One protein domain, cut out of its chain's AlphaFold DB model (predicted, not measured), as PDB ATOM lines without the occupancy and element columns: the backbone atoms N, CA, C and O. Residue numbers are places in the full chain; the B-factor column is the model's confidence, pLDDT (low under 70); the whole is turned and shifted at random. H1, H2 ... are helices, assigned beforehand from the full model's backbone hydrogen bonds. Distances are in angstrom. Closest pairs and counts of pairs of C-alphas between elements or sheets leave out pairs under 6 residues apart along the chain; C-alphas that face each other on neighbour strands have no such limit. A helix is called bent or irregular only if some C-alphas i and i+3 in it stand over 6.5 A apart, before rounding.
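Overview. This is residues 188 to 331 of the 478 residues of an uncharacterized protein of Ruminiclostridium herbifermentans (UniProt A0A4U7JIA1). Two long helices, H5 and the bent H7, run side by side in opposite ways, joined at one end through the four-residue H6. The four shorter helices H1 to H4 stand in a row, zigzagging back and forth over one side of this long pair, with H1 to H3 crossing it and H4 meeting H5 at a corner. The printed part has 144 residues with seven named helices, H1 to H7 in chain order, and no named strand; its class is all helix. It is elongated, spanning 52 by 28 by 21 A, yet only just compact, close to loose, with a radius of gyration of the C-alphas of 17.0 A.

Along the chain. H1, residues 193 to 204, begins with C-alpha 193 at (165.212, 175.031, 152.490). H2 is residues 208 to 216, H3 residues 223 to 234, and H4 residues 240 to 253, 19.9 A long. H5, residues 257 to 287, is 45.5 A long with a kink of 29 degrees near residue 277. H3 and H5 are only just irregular: C-alphas 225 and 228 are 6.7 A apart, C-alphas 258 and 261 6.9 A. H6 is residues 291 to 294. H7, residues 297 to 329, was assigned as one helix by its hydrogen bonds but is bent, C-alphas 312 and 315 being 7.4 A apart. Its arms are H7a, residues 297 to 312, 23.0 A, and H7b, residues 315 to 329, 20.7 A, ending with C-alpha 329 at (141.082, 188.361, 160.760).

Arrangement. H1 and H2 form a hairpin, the closest C-alphas, of Tyr 202 and Ala 211, 4.8 A apart. H2 and H3, and H3 and H4, are hairpins too. H1 touches H5 with residues 193 to 197 alone, about perpendicular at 85 degrees, closest at the C-alphas of Gly 196 and Leu 278, 6.6 A. H2 touches H7b at 78 degrees, about perpendicular, closest at the C-alphas of Val 212 and Ala 321, 6.0 A. H4 and H5 touch only at the corner, the C-alphas of Ala 251 and Thr 257 4.6 A apart. H5 touches H7a at a shallow tilt of 31 degrees, opposite ways, closest at the C-alphas of Pro 279 and Ala 307, 4.8 A. H6 touches no helix. Every O i to N i+4 pair is within hydrogen-bond range in H1, H2, H4, H7a and H7b, against 5 of 8 in H3 and 20 of 27 in H5; H6 is too short for such a pair.

Size, cuts and confidence. The two C-alphas farthest apart, of Thr 240 and Lys 293, are 53.9 A apart. The printed part has no cut and no long link. Mean pLDDT of the printed part is 85.8; residues 188 to 195, 223 and 237 to 239 are under 70.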
ATOM      1  N   PRO A 188     171.530 165.937 153.297       44.97
ATOM      2  CA  PRO A 188     170.830 165.450 154.485       44.97
ATOM      3  C   PRO A 188     170.705 166.531 155.568       44.97
ATOM      4  O   PRO A 188     171.664 167.246 155.853       44.97
ATOM      5  N   GLY A 189     169.522 166.635 156.182       49.84
ATOM      6  CA  GLY A 189     169.221 167.638 157.215       49.84
ATOM      7  C   GLY A 189     168.859 169.036 156.690       49.84
ATOM      8  O   GLY A 189     168.761 169.963 157.486       49.84
ATOM      9  N   ILE A 190     168.661 169.200 155.375       56.25
ATOM     10  CA  ILE A 190     168.445 170.501 154.710       56.25
ATOM     11  C   ILE A 190     167.109 170.577 153.918       56.25
ATOM     12  O   ILE A 190     166.852 171.527 153.182       56.25
ATOM     13  N   GLY A 191     166.199 169.615 154.122       52.75
ATOM     14  CA  GLY A 191     164.953 169.463 153.347       52.75
ATOM     15  C   GLY A 191     164.067 170.716 153.241       52.75
ATOM     16  O   GLY A 191     163.638 171.065 152.142       52.75
ATOM     17  N   ASP A 192     163.859 171.439 154.343       58.09
ATOM     18  CA  ASP A 192     162.915 172.572 154.408       58.09
ATOM     19  C   ASP A 192     163.403 173.845 153.676       58.09
ATOM     20  O   ASP A 192     162.691 174.849 153.598       58.09
ATOM     21  N   ILE A 193     164.630 173.845 153.134       65.06
ATOM     22  CA  ILE A 193     165.212 175.031 152.490       65.06
ATOM     23  C   ILE A 193     164.515 175.379 151.162       65.06
ATOM     24  O   ILE A 193     164.448 176.559 150.815       65.06
ATOM     25  N   ALA A 194     163.957 174.408 150.429       65.56
ATOM     26  CA  ALA A 194     163.406 174.632 149.084       65.56
ATOM     27  C   ALA A 194     162.240 175.647 149.055       65.56
ATOM     28  O   ALA A 194     162.296 176.642 148.325       65.56
ATOM     29  N   ASP A 195     161.227 175.468 149.909       68.12
ATOM     30  CA  ASP A 195     160.121 176.430 150.073       68.12
ATOM     31  C   ASP A 195     160.605 177.780 150.629       68.12
ATOM     32  O   ASP A 195     160.049 178.850 150.344       68.12
ATOM     33  N   GLY A 196     161.705 177.741 151.382       78.38
ATOM     34  CA  GLY A 196     162.415 178.907 151.877       78.38
ATOM     35  C   GLY A 196     163.008 179.761 150.754       78.38
ATOM     36  O   GLY A 196     162.824 180.981 150.736       78.38
ATOM     37  N   VAL A 197     163.666 179.138 149.774       83.00
ATOM     38  CA  VAL A 197     164.221 179.852 148.613       83.00
ATOM     39  C   VAL A 197     163.101 180.401 147.728       83.00
ATOM     40  O   VAL A 197     163.194 181.557 147.325       83.00
ATOM     41  N   ASN A 198     161.999 179.670 147.509       83.38
ATOM     42  CA  ASN A 198     160.817 180.203 146.808       83.38
ATOM     43  C   ASN A 198     160.277 181.481 147.480       83.38
ATOM     44  O   ASN A 198     160.073 182.509 146.828       83.38
ATOM     45  N   THR A 199     160.144 181.454 148.808       88.75
ATOM     46  CA  THR A 199     159.742 182.614 149.620       88.75
ATOM     47  C   THR A 199     160.721 183.787 149.453       88.75
ATOM     48  O   THR A 199     160.302 184.930 149.248       88.75
ATOM     49  N   GLY A 200     162.029 183.507 149.457       88.50
ATOM     50  CA  GLY A 200     163.085 184.486 149.186       88.50
ATOM     51  C   GLY A 200     163.055 185.061 147.765       88.50
ATOM     52  O   GLY A 200     163.267 186.258 147.586       88.50
ATOM     53  N   ILE A 201     162.733 184.251 146.754       87.06
ATOM     54  CA  ILE A 201     162.626 184.669 145.349       87.06
ATOM     55  C   ILE A 201     161.495 185.689 145.182       87.06
ATOM     56  O   ILE A 201     161.701 186.733 144.557       87.06
ATOM     57  N   TYR A 202     160.319 185.441 145.769       90.38
ATOM     58  CA  TYR A 202     159.220 186.410 145.743       90.38
ATOM     59  C   TYR A 202     159.541 187.681 146.547       90.38
ATOM     60  O   TYR A 202     159.216 188.777 146.088       90.38
ATOM     61  N   LEU A 203     160.221 187.557 147.696       90.94
ATOM     62  CA  LEU A 203     160.695 188.683 148.514       90.94
ATOM     63  C   LEU A 203     161.651 189.587 147.717       90.94
ATOM     64  O   LEU A 203     161.415 190.792 147.622       90.94
ATOM     65  N   VAL A 204     162.693 189.025 147.097       87.44
ATOM     66  CA  VAL A 204     163.691 189.784 146.318       87.44
ATOM     67  C   VAL A 204     163.064 190.403 145.063       87.44
ATOM     68  O   VAL A 204     163.344 191.556 144.741       87.44
ATOM     69  N   ARG A 205     162.117 189.703 144.417       87.19
ATOM     70  CA  ARG A 205     161.270 190.244 143.335       87.19
ATOM     71  C   ARG A 205     160.190 191.235 143.819       87.19
ATOM     72  O   ARG A 205     159.374 191.665 143.008       87.19
ATOM     73  N   LYS A 206     160.150 191.594 145.112       89.81
ATOM     74  CA  LYS A 206     159.174 192.510 145.748       89.81
ATOM     75  C   LYS A 206     157.699 192.106 145.549       89.81
ATOM     76  O   LYS A 206     156.795 192.925 145.701       89.81
ATOM     77  N   ARG A 207     157.427 190.829 145.255       92.31
ATOM     78  CA  ARG A 207     156.081 190.249 145.101       92.31
ATOM     79  C   ARG A 207     155.507 189.879 146.470       92.31
ATOM     80  O   ARG A 207     155.290 188.707 146.764       92.31
ATOM     81  N   TRP A 208     155.283 190.882 147.321       92.94
ATOM     82  CA  TRP A 208     154.971 190.702 148.748       92.94
ATOM     83  C   TRP A 208     153.809 189.740 149.026       92.94
ATOM     84  O   TRP A 208     153.909 188.913 149.926       92.94
ATOM     85  N   MET A 209     152.738 189.808 148.230       90.88
ATOM     86  CA  MET A 209     151.563 188.943 148.386       90.88
ATOM     87  C   MET A 209     151.916 187.465 148.168       90.88
ATOM     88  O   MET A 209     151.596 186.614 148.992       90.88
ATOM     89  N   ASP A 210     152.640 187.155 147.090       91.62
ATOM     90  CA  ASP A 210     153.078 185.786 146.802       91.62
ATOM     91  C   ASP A 210     154.178 185.324 147.765       91.62
ATOM     92  O   ASP A 210     154.193 184.159 148.144       91.62
ATOM     93  N   ALA A 211     155.039 186.231 148.238       93.06
ATOM     94  CA  ALA A 211     156.031 185.934 149.269       93.06
ATOM     95  C   ALA A 211     155.379 185.529 150.603       93.06
ATOM     96  O   ALA A 211     155.852 184.594 151.243       93.06
ATOM     97  N   VAL A 212     154.273 186.165 151.012       94.56
ATOM     98  CA  VAL A 212     153.539 185.753 152.220       94.56
ATOM     99  C   VAL A 212     152.864 184.394 152.027       94.56
ATOM    100  O   VAL A 212     153.000 183.539 152.896       94.56
ATOM    101  N   PHE A 213     152.201 184.139 150.894       92.44
ATOM    102  CA  PHE A 213     151.545 182.839 150.674       92.44
ATOM    103  C   PHE A 213     152.520 181.684 150.407       92.44
ATOM    104  O   PHE A 213     152.253 180.575 150.854       92.44
ATOM    105  N   SER A 214     153.667 181.940 149.770       89.25
ATOM    106  CA  SER A 214     154.782 180.987 149.679       89.25
ATOM    107  C   SER A 214     155.396 180.724 151.056       89.25
ATOM    108  O   SER A 214     155.681 179.582 151.398       89.25
ATOM    109  N   GLY A 215     155.564 181.772 151.867       90.06
ATOM    110  CA  GLY A 215     156.125 181.660 153.210       90.06
ATOM    111  C   GLY A 215     155.208 180.942 154.201       90.06
ATOM    112  O   GLY A 215     155.704 180.296 155.120       90.06
ATOM    113  N   ILE A 216     153.886 181.004 154.010       87.88
ATOM    114  CA  ILE A 216     152.920 180.256 154.825       87.88
ATOM    115  C   ILE A 216     153.170 178.741 154.732       87.88
ATOM    116  O   ILE A 216     153.023 178.064 155.744       87.88
ATOM    117  N   SER A 217     153.645 178.210 153.598       85.06
ATOM    118  CA  SER A 217     154.024 176.792 153.460       85.06
ATOM    119  C   SER A 217     155.077 176.330 154.480       85.06
ATOM    120  O   SER A 217     155.067 175.166 154.866       85.06
ATOM    121  N   LEU A 218     155.922 177.240 154.984       86.19
ATOM    122  CA  LEU A 218     156.960 176.957 155.986       86.19
ATOM    123  C   LEU A 218     156.405 176.679 157.397       86.19
ATOM    124  O   LEU A 218     157.168 176.354 158.306       86.19
ATOM    125  N   LEU A 219     155.101 176.866 157.629       85.06
ATOM    126  CA  LEU A 219     154.493 176.666 158.943       85.06
ATOM    127  C   LEU A 219     154.298 175.168 159.243       85.06
ATOM    128  O   LEU A 219     153.541 174.498 158.529       85.06
ATOM    129  N   PRO A 220     154.888 174.635 160.333       80.75
ATOM    130  CA  PRO A 220     154.777 173.219 160.666       80.75
ATOM    131  C   PRO A 220     153.315 172.811 160.894       80.75
ATOM    132  O   PRO A 220     152.543 173.540 161.517       80.75
ATOM    133  N   ALA A 221     152.949 171.639 160.366       75.69
ATOM    134  CA  ALA A 221     151.614 171.022 160.387       75.69
ATOM    135  C   ALA A 221     150.442 171.816 159.756       75.69
ATOM    136  O   ALA A 221     149.394 171.224 159.510       75.69
ATOM    137  N   LEU A 222     150.587 173.117 159.476       72.88
ATOM    138  CA  LEU A 222     149.484 173.998 159.060       72.88
ATOM    139  C   LEU A 222     149.709 174.759 157.743       72.88
ATOM    140  O   LEU A 222     148.793 175.449 157.311       72.88
ATOM    141  N   GLY A 223     150.883 174.667 157.110       69.50
ATOM    142  CA  GLY A 223     151.296 175.580 156.037       69.50
ATOM    143  C   GLY A 223     150.360 175.690 154.827       69.50
ATOM    144  O   GLY A 223     149.469 176.541 154.787       69.50
ATOM    145  N   SER A 224     150.556 174.857 153.803       77.25
ATOM    146  CA  SER A 224     149.871 175.013 152.505       77.25
ATOM    147  C   SER A 224     148.336 174.976 152.596       77.25
ATOM    148  O   SER A 224     147.653 175.593 151.779       77.25
ATOM    149  N   VAL A 225     147.784 174.307 153.616       86.38
ATOM    150  CA  VAL A 225     146.335 174.209 153.872       86.38
ATOM    151  C   VAL A 225     145.698 175.542 154.297       86.38
ATOM    152  O   VAL A 225     144.514 175.761 154.045       86.38
ATOM    153  N   LEU A 226     146.467 176.472 154.878       89.44
ATOM    154  CA  LEU A 226     145.985 177.820 155.206       89.44
ATOM    155  C   LEU A 226     146.175 178.824 154.060       89.44
ATOM    156  O   LEU A 226     145.402 179.776 153.956       89.44
ATOM    157  N   ALA A 227     147.160 178.623 153.179       90.69
ATOM    158  CA  ALA A 227     147.519 179.603 152.151       90.69
ATOM    159  C   ALA A 227     146.345 179.957 151.216       90.69
ATOM    160  O   ALA A 227     146.083 181.135 150.980       90.69
ATOM    161  N   ALA A 228     145.604 178.959 150.723       91.19
ATOM    162  CA  ALA A 228     144.475 179.166 149.812       91.19
ATOM    163  C   ALA A 228     143.289 179.944 150.438       91.19
ATOM    164  O   ALA A 228     142.932 180.990 149.887       91.19
ATOM    165  N   PRO A 229     142.692 179.531 151.580       91.94
ATOM    166  CA  PRO A 229     141.591 180.280 152.194       91.94
ATOM    167  C   PRO A 229     142.025 181.671 152.681       91.94
ATOM    168  O   PRO A 229     141.267 182.631 152.547       91.94
ATOM    169  N   MET A 230     143.261 181.830 153.170       93.69
ATOM    170  CA  MET A 230     143.784 183.155 153.515       93.69
ATOM    171  C   MET A 230     143.938 184.057 152.278       93.69
ATOM    172  O   MET A 230     143.575 185.231 152.342       93.69
ATOM    173  N   LYS A 231     144.402 183.522 151.136       92.88
ATOM    174  CA  LYS A 231     144.501 184.273 149.870       92.88
ATOM    175  C   LYS A 231     143.127 184.663 149.325       92.88
ATOM    176  O   LYS A 231     142.984 185.779 148.839       92.88
ATOM    177  N   ALA A 232     142.113 183.808 149.469       91.75
ATOM    178  CA  ALA A 232     140.734 184.123 149.092       91.75
ATOM    179  C   ALA A 232     140.157 185.309 149.888       91.75
ATOM    180  O   ALA A 232     139.609 186.232 149.292       91.75
ATOM    181  N   ILE A 233     140.318 185.320 151.217       90.81
ATOM    182  CA  ILE A 233     139.799 186.401 152.076       90.81
ATOM    183  C   ILE A 233     140.605 187.698 151.892       90.81
ATOM    184  O   ILE A 233     140.027 188.783 151.877       90.81
ATOM    185  N   ALA A 234     141.928 187.616 151.716       90.44
ATOM    186  CA  ALA A 234     142.764 188.796 151.488       90.44
ATOM    187  C   ALA A 234     142.554 189.425 150.092       90.44
ATOM    188  O   ALA A 234     142.650 190.642 149.953       90.44
ATOM    189  N   ASN A 235     142.214 188.620 149.077       88.19
ATOM    190  CA  ASN A 235     141.880 189.066 147.717       88.19
ATOM    191  C   ASN A 235     140.363 189.291 147.519       88.19
ATOM    192  O   ASN A 235     139.847 188.994 146.441       88.19
ATOM    193  N   ALA A 236     139.624 189.760 148.532       78.19
ATOM    194  CA  ALA A 236     138.157 189.862 148.506       78.19
ATOM    195  C   ALA A 236     137.609 190.927 147.522       78.19
ATOM    196  O   ALA A 236     137.095 191.972 147.916       78.19
ATOM    197  N   VAL A 237     137.685 190.627 146.223       56.22
ATOM    198  CA  VAL A 237     137.159 191.419 145.106       56.22
ATOM    199  C   VAL A 237     135.963 190.678 144.499       56.22
ATOM    200  O   VAL A 237     136.122 189.656 143.834       56.22
ATOM    201  N   GLY A 238     134.753 191.183 144.745       53.75
ATOM    202  CA  GLY A 238     133.500 190.750 144.105       53.75
ATOM    203  C   GLY A 238     132.924 189.387 144.527       53.75
ATOM    204  O   GLY A 238     131.732 189.296 144.808       53.75
ATOM    205  N   ASN A 239     133.725 188.318 144.586       67.50
ATOM    206  CA  ASN A 239     133.208 186.953 144.761       67.50
ATOM    207  C   ASN A 239     132.984 186.573 146.239       67.50
ATOM    208  O   ASN A 239     133.829 185.958 146.893       67.50
ATOM    209  N   THR A 240     131.802 186.910 146.758       81.50
ATOM    210  CA  THR A 240     131.409 186.646 148.152       81.50
ATOM    211  C   THR A 240     131.292 185.160 148.508       81.50
ATOM    212  O   THR A 240     131.522 184.808 149.665       81.50
ATOM    213  N   LYS A 241     130.988 184.270 147.547       89.19
ATOM    214  CA  LYS A 241     130.852 182.825 147.804       89.19
ATOM    215  C   LYS A 241     132.187 182.199 148.214       89.19
ATOM    216  O   LYS A 241     132.258 181.564 149.261       89.19
ATOM    217  N   VAL A 242     133.246 182.440 147.440       88.62
ATOM    218  CA  VAL A 242     134.586 181.885 147.718       88.62
ATOM    219  C   VAL A 242     135.149 182.435 149.036       88.62
ATOM    220  O   VAL A 242     135.771 181.704 149.805       88.62
ATOM    221  N   VAL A 243     134.871 183.707 149.350       90.25
ATOM    222  CA  VAL A 243     135.227 184.312 150.645       90.25
ATOM    223  C   VAL A 243     134.461 183.650 151.800       90.25
ATOM    224  O   VAL A 243     135.066 183.352 152.828       90.25
ATOM    225  N   LYS A 244     133.161 183.359 151.641       91.19
ATOM    226  CA  LYS A 244     132.358 182.651 152.652       91.19
ATOM    227  C   LYS A 244     132.869 181.227 152.900       91.19
ATOM    228  O   LYS A 244     133.064 180.854 154.054       91.19
ATOM    229  N   GLU A 245     133.141 180.461 151.846       93.56
ATOM    230  CA  GLU A 245     133.681 179.095 151.949       93.56
ATOM    231  C   GLU A 245     135.051 179.082 152.652       93.56
ATOM    232  O   GLU A 245     135.296 178.256 153.532       93.56
ATOM    233  N   ALA A 246     135.919 180.054 152.351       93.31
ATOM    234  CA  ALA A 246     137.187 180.239 153.053       93.31
ATOM    235  C   ALA A 246     137.008 180.617 154.539       93.31
ATOM    236  O   ALA A 246     137.769 180.148 155.390       93.31
ATOM    237  N   ILE A 247     135.996 181.430 154.869       92.12
ATOM    238  CA  ILE A 247     135.658 181.791 156.255       92.12
ATOM    239  C   ILE A 247     135.199 180.560 157.044       92.12
ATOM    240  O   ILE A 247     135.711 180.293 158.134       92.12
ATOM    241  N   GLU A 248     134.281 179.774 156.482       93.25
ATOM    242  CA  GLU A 248     133.777 178.540 157.093       93.25
ATOM    243  C   GLU A 248     134.890 177.490 157.254       93.25
ATOM    244  O   GLU A 248     134.984 176.847 158.303       93.25
ATOM    245  N   PHE A 249     135.799 177.383 156.279       94.62
ATOM    246  CA  PHE A 249     136.970 176.512 156.364       94.62
ATOM    247  C   PHE A 249     137.896 176.879 157.532       94.62
ATOM    248  O   PHE A 249     138.228 176.015 158.344       94.62
ATOM    249  N   LEU A 250     138.295 178.151 157.671       92.25
ATOM    250  CA  LEU A 250     139.156 178.580 158.783       92.25
ATOM    251  C   LEU A 250     138.451 178.430 160.141       92.25
ATOM    252  O   LEU A 250     139.077 178.002 161.113       92.25
ATOM    253  N   ALA A 251     137.146 178.714 160.210       91.88
ATOM    254  CA  ALA A 251     136.346 178.496 161.413       91.88
ATOM    255  C   ALA A 251     136.302 177.015 161.826       91.88
ATOM    256  O   ALA A 251     136.427 176.715 163.015       91.88
ATOM    257  N   LYS A 252     136.180 176.090 160.864       92.88
ATOM    258  CA  LYS A 252     136.235 174.641 161.104       92.88
ATOM    259  C   LYS A 252     137.632 174.204 161.556       92.88
ATOM    260  O   LYS A 252     137.756 173.583 162.609       92.88
ATOM    261  N   THR A 253     138.675 174.594 160.823       90.50
ATOM    262  CA  THR A 253     140.082 174.237 161.094       90.50
ATOM    263  C   THR A 253     140.569 174.703 162.471       90.50
ATOM    264  O   THR A 253     141.326 173.992 163.126       90.50
ATOM    265  N   PHE A 254     140.105 175.858 162.961       87.56
ATOM    266  CA  PHE A 254     140.469 176.369 164.291       87.56
ATOM    267  C   PHE A 254     139.449 176.058 165.405       87.56
ATOM    268  O   PHE A 254     139.639 176.487 166.545       87.56
ATOM    269  N   GLY A 255     138.403 175.274 165.118       85.44
ATOM    270  CA  GLY A 255     137.448 174.790 166.121       85.44
ATOM    271  C   GLY A 255     136.510 175.868 166.682       85.44
ATOM    272  O   GLY A 255     136.240 175.872 167.889       85.44
ATOM    273  N   GLY A 256     136.054 176.787 165.828       83.94
ATOM    274  CA  GLY A 256     135.091 177.852 166.124       83.94
ATOM    275  C   GLY A 256     135.578 179.240 165.690       83.94
ATOM    276  O   GLY A 256     136.746 179.581 165.876       83.94
ATOM    277  N   THR A 257     134.672 180.075 165.165       82.44
ATOM    278  CA  THR A 257     134.964 181.449 164.693       82.44
ATOM    279  C   THR A 257     135.684 182.305 165.739       82.44
ATOM    280  O   THR A 257     136.642 183.001 165.414       82.44
ATOM    281  N   SER A 258     135.297 182.181 167.013       79.31
ATOM    282  CA  SER A 258     135.899 182.890 168.153       79.31
ATOM    283  C   SER A 258     137.379 182.572 168.402       79.31
ATOM    284  O   SER A 258     138.060 183.357 169.060       79.31
ATOM    285  N   LYS A 259     137.898 181.451 167.884       82.12
ATOM    286  CA  LYS A 259     139.307 181.040 168.028       82.12
ATOM    287  C   LYS A 259     140.172 181.440 166.831       82.12
ATOM    288  O   LYS A 259     141.395 181.430 166.946       82.12
ATOM    289  N   VAL A 260     139.569 181.795 165.693       87.56
ATOM    290  CA  VAL A 260     140.303 182.052 164.442       87.56
ATOM    291  C   VAL A 260     141.273 183.223 164.598       87.56
ATOM    292  O   VAL A 260     142.432 183.098 164.215       87.56
ATOM    293  N   ALA A 261     140.847 184.327 165.220       86.94
ATOM    294  CA  ALA A 261     141.694 185.508 165.394       86.94
ATOM    295  C   ALA A 261     142.971 185.209 166.208       86.94
ATOM    296  O   ALA A 261     144.074 185.449 165.723       86.94
ATOM    297  N   SER A 262     142.842 184.607 167.397       85.69
ATOM    298  CA  SER A 262     143.986 184.297 168.268       85.69
ATOM    299  C   SER A 262     144.874 183.168 167.731       85.69
ATOM    300  O   SER A 262     146.089 183.182 167.949       85.69
ATOM    301  N   LYS A 263     144.313 182.213 166.975       88.38
ATOM    302  CA  LYS A 263     145.108 181.223 166.232       88.38
ATOM    303  C   LYS A 263     145.896 181.873 165.094       88.38
ATOM    304  O   LYS A 263     147.088 181.600 164.988       88.38
ATOM    305  N   LEU A 264     145.295 182.773 164.314       92.38
ATOM    306  CA  LEU A 264     146.005 183.530 163.277       92.38
ATOM    307  C   LEU A 264     147.104 184.428 163.862       92.38
ATOM    308  O   LEU A 264     148.181 184.496 163.281       92.38
ATOM    309  N   ASP A 265     146.895 185.040 165.030       88.62
ATOM    310  CA  ASP A 265     147.944 185.800 165.725       88.62
ATOM    311  C   ASP A 265     149.098 184.907 166.210       88.62
ATOM    312  O   ASP A 265     150.268 185.237 166.006       88.62
ATOM    313  N   SER A 266     148.789 183.723 166.751       86.44
ATOM    314  CA  SER A 266     149.803 182.716 167.109       86.44
ATOM    315  C   SER A 266     150.624 182.276 165.886       86.44
ATOM    316  O   SER A 266     151.846 182.153 165.951       86.44
ATOM    317  N   ILE A 267     149.954 182.071 164.749       92.38
ATOM    318  CA  ILE A 267     150.576 181.689 163.477       92.38
ATOM    319  C   ILE A 267     151.448 182.826 162.929       92.38
ATOM    320  O   ILE A 267     152.560 182.565 162.483       92.38
ATOM    321  N   LEU A 268     150.995 184.080 163.005       94.06
ATOM    322  CA  LEU A 268     151.742 185.259 162.556       94.06
ATOM    323  C   LEU A 268     153.039 185.470 163.353       94.06
ATOM    324  O   LEU A 268     154.058 185.868 162.785       94.06
ATOM    325  N   ILE A 269     153.028 185.181 164.658       89.44
ATOM    326  CA  ILE A 269     154.230 185.206 165.506       89.44
ATOM    327  C   ILE A 269     155.231 184.139 165.039       89.44
ATOM    328  O   ILE A 269     156.381 184.470 164.742       89.44
ATOM    329  N   THR A 270     154.785 182.888 164.893       88.06
ATOM    330  CA  THR A 270     155.614 181.778 164.387       88.06
ATOM    331  C   THR A 270     156.158 182.070 162.987       88.06
ATOM    332  O   THR A 270     157.351 181.896 162.742       88.06
ATOM    333  N   PHE A 271     155.320 182.592 162.089       92.56
ATOM    334  CA  PHE A 271     155.686 182.932 160.717       92.56
ATOM    335  C   PHE A 271     156.800 183.986 160.662       92.56
ATOM    336  O   PHE A 271     157.831 183.753 160.032       92.56
ATOM    337  N   LYS A 272     156.661 185.103 161.394       94.75
ATOM    338  CA  LYS A 272     157.724 186.121 161.505       94.75
ATOM    339  C   LYS A 272     159.010 185.552 162.123       94.75
ATOM    340  O   LYS A 272     160.106 185.932 161.716       94.75
ATOM    341  N   GLY A 273     158.892 184.619 163.072       91.94
ATOM    342  CA  GLY A 273     160.031 183.903 163.657       91.94
ATOM    343  C   GLY A 273     160.790 183.023 162.654       91.94
ATOM    344  O   GLY A 273     162.020 182.998 162.673       91.94
ATOM    345  N   ILE A 274     160.076 182.342 161.753       90.56
ATOM    346  CA  ILE A 274     160.660 181.541 160.666       90.56
ATOM    347  C   ILE A 274     161.301 182.456 159.615       90.56
ATOM    348  O   ILE A 274     162.481 182.291 159.302       90.56
ATOM    349  N   LEU A 275     160.570 183.473 159.138       92.31
ATOM    350  CA  LEU A 275     161.064 184.444 158.155       92.31
ATOM    351  C   LEU A 275     162.400 185.070 158.579       92.31
ATOM    352  O   LEU A 275     163.329 185.123 157.779       92.31
ATOM    353  N   ARG A 276     162.544 185.494 159.839       94.44
ATOM    354  CA  ARG A 276     163.788 186.116 160.334       94.44
ATOM    355  C   ARG A 276     164.988 185.166 160.392       94.44
ATOM    356  O   ARG A 276     166.118 185.625 160.250       94.44
ATOM    357  N   LYS A 277     164.769 183.858 160.562       91.25
ATOM    358  CA  LYS A 277     165.836 182.839 160.499       91.25
ATOM    359  C   LYS A 277     166.256 182.529 159.062       91.25
ATOM    360  O   LYS A 277     167.410 182.174 158.820       91.25
ATOM    361  N   LEU A 278     165.337 182.687 158.111       88.25
ATOM    362  CA  LEU A 278     165.479 182.220 156.738       88.25
ATOM    363  C   LEU A 278     166.735 182.740 155.994       88.25
ATOM    364  O   LEU A 278     167.392 181.925 155.350       88.25
ATOM    365  N   PRO A 279     167.174 184.013 156.112       90.94
ATOM    366  CA  PRO A 279     168.420 184.453 155.479       90.94
ATOM    367  C   PRO A 279     169.681 183.789 156.058       90.94
ATOM    368  O   PRO A 279     170.652 183.594 155.334       90.94
ATOM    369  N   GLY A 280     169.678 183.427 157.347       88.81
ATOM    370  CA  GLY A 280     170.776 182.684 157.977       88.81
ATOM    371  C   GLY A 280     170.809 181.217 157.542       88.81
ATOM    372  O   GLY A 280     171.881 180.664 157.309       88.81
ATOM    373  N   VAL A 281     169.630 180.618 157.347       84.62
ATOM    374  CA  VAL A 281     169.484 179.291 156.730       84.62
ATOM    375  C   VAL A 281     170.061 179.301 155.309       84.62
ATOM    376  O   VAL A 281     170.852 178.423 154.976       84.62
ATOM    377  N   VAL A 282     169.768 180.332 154.507       85.19
ATOM    378  CA  VAL A 282     170.331 180.488 153.153       85.19
ATOM    379  C   VAL A 282     171.852 180.710 153.163       85.19
ATOM    380  O   VAL A 282     172.549 180.075 152.379       85.19
ATOM    381  N   ASP A 283     172.409 181.526 154.064       86.94
ATOM    382  CA  ASP A 283     173.877 181.660 154.166       86.94
ATOM    383  C   ASP A 283     174.569 180.347 154.573       86.94
ATOM    384  O   ASP A 283     175.673 180.064 154.107       86.94
ATOM    385  N   SER A 284     173.919 179.494 155.376       84.81
ATOM    386  CA  SER A 284     174.475 178.183 155.746       84.81
ATOM    387  C   SER A 284     174.706 177.264 154.534       84.81
ATOM    388  O   SER A 284     175.624 176.445 154.552       84.81
ATOM    389  N   ILE A 285     173.958 177.469 153.439       81.38
ATOM    390  CA  ILE A 285     174.175 176.813 152.140       81.38
ATOM    391  C   ILE A 285     175.541 177.222 151.566       81.38
ATOM    392  O   ILE A 285     176.334 176.366 151.173       81.38
ATOM    393  N   ALA A 286     175.837 178.527 151.556       83.44
ATOM    394  CA  ALA A 286     177.103 179.070 151.062       83.44
ATOM    395  C   ALA A 286     178.303 178.651 151.924       83.44
ATOM    396  O   ALA A 286     179.433 178.616 151.429       83.44
ATOM    397  N   ASP A 287     178.071 178.333 153.203       85.00
ATOM    398  CA  ASP A 287     179.122 177.921 154.127       85.00
ATOM    399  C   ASP A 287     179.306 176.402 154.304       85.00
ATOM    400  O   ASP A 287     180.361 175.980 154.792       85.00
ATOM    401  N   ASN A 288     178.377 175.585 153.804       82.94
ATOM    402  CA  ASN A 288     178.438 174.123 153.823       82.94
ATOM    403  C   ASN A 288     179.671 173.563 153.072       82.94
ATOM    404  O   ASN A 288     179.952 173.922 151.928       82.94
ATOM    405  N   SER A 289     180.405 172.638 153.703       78.12
ATOM    406  CA  SER A 289     181.680 172.101 153.193       78.12
ATOM    407  C   SER A 289     181.560 171.147 151.997       78.12
ATOM    408  O   SER A 289     182.543 170.961 151.281       78.12
ATOM    409  N   LEU A 290     180.384 170.557 151.761       72.81
ATOM    410  CA  LEU A 290     180.088 169.774 150.559       72.81
ATOM    411  C   LEU A 290     179.732 170.706 149.396       72.81
ATOM    412  O   LEU A 290     180.303 170.600 148.314       72.81
ATOM    413  N   LEU A 291     178.854 171.683 149.638       75.81
ATOM    414  CA  LEU A 291     178.430 172.633 148.606       75.81
ATOM    415  C   LEU A 291     179.583 173.532 148.140       75.81
ATOM    416  O   LEU A 291     179.734 173.737 146.939       75.81
ATOM    417  N   LYS A 292     180.492 173.931 149.042       80.62
ATOM    418  CA  LYS A 292     181.767 174.603 148.710       80.62
ATOM    419  C   LYS A 292     182.684 173.829 147.743       80.62
ATOM    420  O   LYS A 292     183.604 174.436 147.203       80.62
ATOM    421  N   LYS A 293     182.471 172.520 147.541       76.12
ATOM    422  CA  LYS A 293     183.197 171.688 146.561       76.12
ATOM    423  C   LYS A 293     182.432 171.475 145.247       76.12
ATOM    424  O   LYS A 293     183.060 171.175 144.239       76.12
ATOM    425  N   ILE A 294     181.101 171.577 145.266       71.50
ATOM    426  CA  ILE A 294     180.208 171.255 144.131       71.50
ATOM    427  C   ILE A 294     179.780 172.515 143.355       71.50
ATOM    428  O   ILE A 294     179.464 172.429 142.164       71.50
ATOM    429  N   LEU A 295     179.758 173.665 144.034       74.81
ATOM    430  CA  LEU A 295     179.392 174.978 143.506       74.81
ATOM    431  C   LEU A 295     180.635 175.795 143.130       74.81
ATOM    432  O   LEU A 295     181.671 175.723 143.796       74.81
ATOM    433  N   HIS A 296     180.526 176.637 142.104       81.00
ATOM    434  CA  HIS A 296     181.586 177.571 141.744       81.00
ATOM    435  C   HIS A 296     181.629 178.761 142.720       81.00
ATOM    436  O   HIS A 296     180.642 179.115 143.370       81.00
ATOM    437  N   LYS A 297     182.775 179.457 142.787       83.12
ATOM    438  CA  LYS A 297     182.949 180.657 143.636       83.12
ATOM    439  C   LYS A 297     181.893 181.742 143.367       83.12
ATOM    440  O   LYS A 297     181.490 182.440 144.296       83.12
ATOM    441  N   ASN A 298     181.428 181.853 142.121       80.62
ATOM    442  CA  ASN A 298     180.390 182.803 141.719       80.62
ATOM    443  C   ASN A 298     179.015 182.423 142.286       80.62
ATOM    444  O   ASN A 298     178.307 183.301 142.772       80.62
ATOM    445  N   ASP A 299     178.681 181.131 142.325       80.69
ATOM    446  CA  ASP A 299     177.424 180.647 142.901       80.69
ATOM    447  C   ASP A 299     177.382 180.937 144.408       80.69
ATOM    448  O   ASP A 299     176.411 181.482 144.928       80.69
ATOM    449  N   ILE A 300     178.494 180.676 145.106       84.19
ATOM    450  CA  ILE A 300     178.667 180.974 146.536       84.19
ATOM    451  C   ILE A 300     178.547 182.491 146.803       84.19
ATOM    452  O   ILE A 300     177.944 182.899 147.800       84.19
ATOM    453  N   ARG A 301     179.068 183.347 145.905       86.44
ATOM    454  CA  ARG A 301     178.878 184.814 145.961       86.44
ATOM    455  C   ARG A 301     177.403 185.188 145.776       86.44
ATOM    456  O   ARG A 301     176.893 186.005 146.542       86.44
ATOM    457  N   ALA A 302     176.711 184.580 144.814       83.56
ATOM    458  CA  ALA A 302     175.302 184.842 144.535       83.56
ATOM    459  C   ALA A 302     174.368 184.381 145.672       83.56
ATOM    460  O   ALA A 302     173.466 185.134 146.030       83.56
ATOM    461  N   ILE A 303     174.618 183.231 146.317       85.62
ATOM    462  CA  ILE A 303     173.867 182.786 147.511       85.62
ATOM    463  C   ILE A 303     173.969 183.831 148.632       85.62
ATOM    464  O   ILE A 303     172.950 184.245 149.184       85.62
ATOM    465  N   ARG A 304     175.178 184.326 148.933       90.12
ATOM    466  CA  ARG A 304     175.379 185.353 149.975       90.12
ATOM    467  C   ARG A 304     174.747 186.700 149.613       90.12
ATOM    468  O   ARG A 304     174.203 187.383 150.481       90.12
ATOM    469  N   LEU A 305     174.765 187.094 148.338       89.62
ATOM    470  CA  LEU A 305     174.060 188.294 147.866       89.62
ATOM    471  C   LEU A 305     172.532 188.134 147.929       89.62
ATOM    472  O   LEU A 305     171.836 189.085 148.293       89.62
ATOM    473  N   PHE A 306     172.009 186.938 147.659       88.12
ATOM    474  CA  PHE A 306     170.596 186.606 147.825       88.12
ATOM    475  C   PHE A 306     170.193 186.645 149.309       88.12
ATOM    476  O   PHE A 306     169.263 187.369 149.659       88.12
ATOM    477  N   ALA A 307     170.956 186.015 150.207       90.88
ATOM    478  CA  ALA A 307     170.744 186.093 151.656       90.88
ATOM    479  C   ALA A 307     170.823 187.535 152.196       90.88
ATOM    480  O   ALA A 307     169.990 187.950 153.008       90.88
ATOM    481  N   LYS A 308     171.783 188.347 151.727       92.94
ATOM    482  CA  LYS A 308     171.858 189.790 152.030       92.94
ATOM    483  C   LYS A 308     170.601 190.531 151.554       92.94
ATOM    484  O   LYS A 308     170.038 191.316 152.312       92.94
ATOM    485  N   SER A 309     170.127 190.245 150.343       90.06
ATOM    486  CA  SER A 309     168.906 190.842 149.783       90.06
ATOM    487  C   SER A 309     167.651 190.433 150.563       90.06
ATOM    488  O   SER A 309     166.792 191.272 150.831       90.06
ATOM    489  N   MET A 310     167.573 189.176 151.012       91.44
ATOM    490  CA  MET A 310     166.493 188.699 151.877       91.44
ATOM    491  C   MET A 310     166.477 189.435 153.219       91.44
ATOM    492  O   MET A 310     165.415 189.906 153.614       91.44
ATOM    493  N   ARG A 311     167.632 189.622 153.884       94.31
ATOM    494  CA  ARG A 311     167.720 190.414 155.133       94.31
ATOM    495  C   ARG A 311     167.153 191.826 154.971       94.31
ATOM    496  O   ARG A 311     166.409 192.274 155.833       94.31
ATOM    497  N   LEU A 312     167.464 192.502 153.862       92.81
ATOM    498  CA  LEU A 312     166.982 193.862 153.588       92.81
ATOM    499  C   LEU A 312     165.458 193.932 153.375       92.81
ATOM    500  O   LEU A 312     164.844 194.945 153.695       92.81
ATOM    501  N   GLY A 313     164.835 192.872 152.850       92.25
ATOM    502  CA  GLY A 313     163.384 192.822 152.633       92.25
ATOM    503  C   GLY A 313     162.568 192.142 153.739       92.25
ATOM    504  O   GLY A 313     161.341 192.227 153.699       92.25
ATOM    505  N   ILE A 314     163.191 191.474 154.720       94.81
ATOM    506  CA  ILE A 314     162.470 190.567 155.631       94.81
ATOM    507  C   ILE A 314     161.495 191.289 156.568       94.81
ATOM    508  O   ILE A 314     160.382 190.811 156.773       94.81
ATOM    509  N   GLU A 315     161.848 192.474 157.073       95.06
ATOM    510  CA  GLU A 315     160.952 193.272 157.923       95.06
ATOM    511  C   GLU A 315     159.815 193.919 157.118       95.06
ATOM    512  O   GLU A 315     158.694 194.040 157.609       95.06
ATOM    513  N   THR A 316     160.056 194.254 155.846       96.06
ATOM    514  CA  THR A 316     158.999 194.676 154.911       96.06
ATOM    515  C   THR A 316     158.021 193.532 154.645       96.06
ATOM    516  O   THR A 316     156.810 193.749 154.653       96.06
ATOM    517  N   LEU A 317     158.521 192.300 154.488       95.38
ATOM    518  CA  LEU A 317     157.680 191.110 154.364       95.38
ATOM    519  C   LEU A 317     156.894 190.825 155.656       95.38
ATOM    520  O   LEU A 317     155.713 190.499 155.576       95.38
ATOM    521  N   CYS A 318     157.498 191.011 156.835       96.19
ATOM    522  CA  CYS A 318     156.807 190.873 158.122       96.19
ATOM    523  C   CYS A 318     155.647 191.875 158.270       96.19
ATOM    524  O   CYS A 318     154.551 191.473 158.656       96.19
ATOM    525  N   LYS A 319     155.847 193.146 157.890       96.00
ATOM    526  CA  LYS A 319     154.780 194.167 157.881       96.00
ATOM    527  C   LYS A 319     153.670 193.838 156.877       96.00
ATOM    528  O   LYS A 319     152.490 193.918 157.202       96.00
ATOM    529  N   LYS A 320     154.029 193.375 155.676       96.44
ATOM    530  CA  LYS A 320     153.049 192.928 154.669       96.44
ATOM    531  C   LYS A 320     152.276 191.683 155.121       96.44
ATOM    532  O   LYS A 320     151.093 191.561 154.812       96.44
ATOM    533  N   ALA A 321     152.889 190.799 155.909       96.19
ATOM    534  CA  ALA A 321     152.188 189.702 156.569       96.19
ATOM    535  C   ALA A 321     151.198 190.209 157.630       96.19
ATOM    536  O   ALA A 321     150.075 189.721 157.682       96.19
ATOM    537  N   GLU A 322     151.566 191.208 158.438       94.56
ATOM    538  CA  GLU A 322     150.663 191.831 159.418       94.56
ATOM    539  C   GLU A 322     149.428 192.457 158.748       94.56
ATOM    540  O   GLU A 322     148.310 192.217 159.200       94.56
ATOM    541  N   GLU A 323     149.604 193.159 157.624       93.62
ATOM    542  CA  GLU A 323     148.502 193.686 156.799       93.62
ATOM    543  C   GLU A 323     147.567 192.568 156.297       93.62
ATOM    544  O   GLU A 323     146.351 192.630 156.493       93.62
ATOM    545  N   ILE A 324     148.123 191.512 155.692       94.25
ATOM    546  CA  ILE A 324     147.350 190.384 155.144       94.25
ATOM    547  C   ILE A 324     146.609 189.630 156.254       94.25
ATOM    548  O   ILE A 324     145.422 189.336 156.118       94.25
ATOM    549  N   PHE A 325     147.267 189.347 157.379       94.31
ATOM    550  CA  PHE A 325     146.631 188.677 158.512       94.31
ATOM    551  C   PHE A 325     145.565 189.567 159.174       94.31
ATOM    552  O   PHE A 325     144.555 189.040 159.633       94.31
ATOM    553  N   ALA A 326     145.718 190.895 159.190       90.25
ATOM    554  CA  ALA A 326     144.666 191.803 159.650       90.25
ATOM    555  C   ALA A 326     143.422 191.751 158.743       90.25
ATOM    556  O   ALA A 326     142.305 191.634 159.255       90.25
ATOM    557  N   LEU A 327     143.602 191.746 157.414       91.25
ATOM    558  CA  LEU A 327     142.509 191.551 156.451       91.25
ATOM    559  C   LEU A 327     141.807 190.201 156.659       91.25
ATOM    560  O   LEU A 327     140.582 190.162 156.765       91.25
ATOM    561  N   VAL A 328     142.569 189.110 156.802       92.81
ATOM    562  CA  VAL A 328     142.013 187.768 157.045       92.81
ATOM    563  C   VAL A 328     141.292 187.675 158.391       92.81
ATOM    564  O   VAL A 328     140.271 187.002 158.473       92.81
ATOM    565  N   LYS A 329     141.761 188.351 159.449       91.19
ATOM    566  CA  LYS A 329     141.082 188.361 160.760       91.19
ATOM    567  C   LYS A 329     139.776 189.167 160.764       91.19
ATOM    568  O   LYS A 329     138.909 188.870 161.589       91.19
ATOM    569  N   LYS A 330     139.613 190.153 159.871       87.88
ATOM    570  CA  LYS A 330     138.481 191.103 159.864       87.88
ATOM    571  C   LYS A 330     137.078 190.455 159.918       87.88
ATOM    572  O   LYS A 330     136.248 191.011 160.628       87.88
ATOM    573  N   PRO A 331     136.783 189.311 159.262       86.94
ATOM    574  CA  PRO A 331     135.469 188.657 159.354       86.94
ATOM    575  C   PRO A 331     135.243 187.829 160.634       86.94
ATOM    576  O   PRO A 331     134.110 187.451 160.917       86.94
TER     577      PRO A 331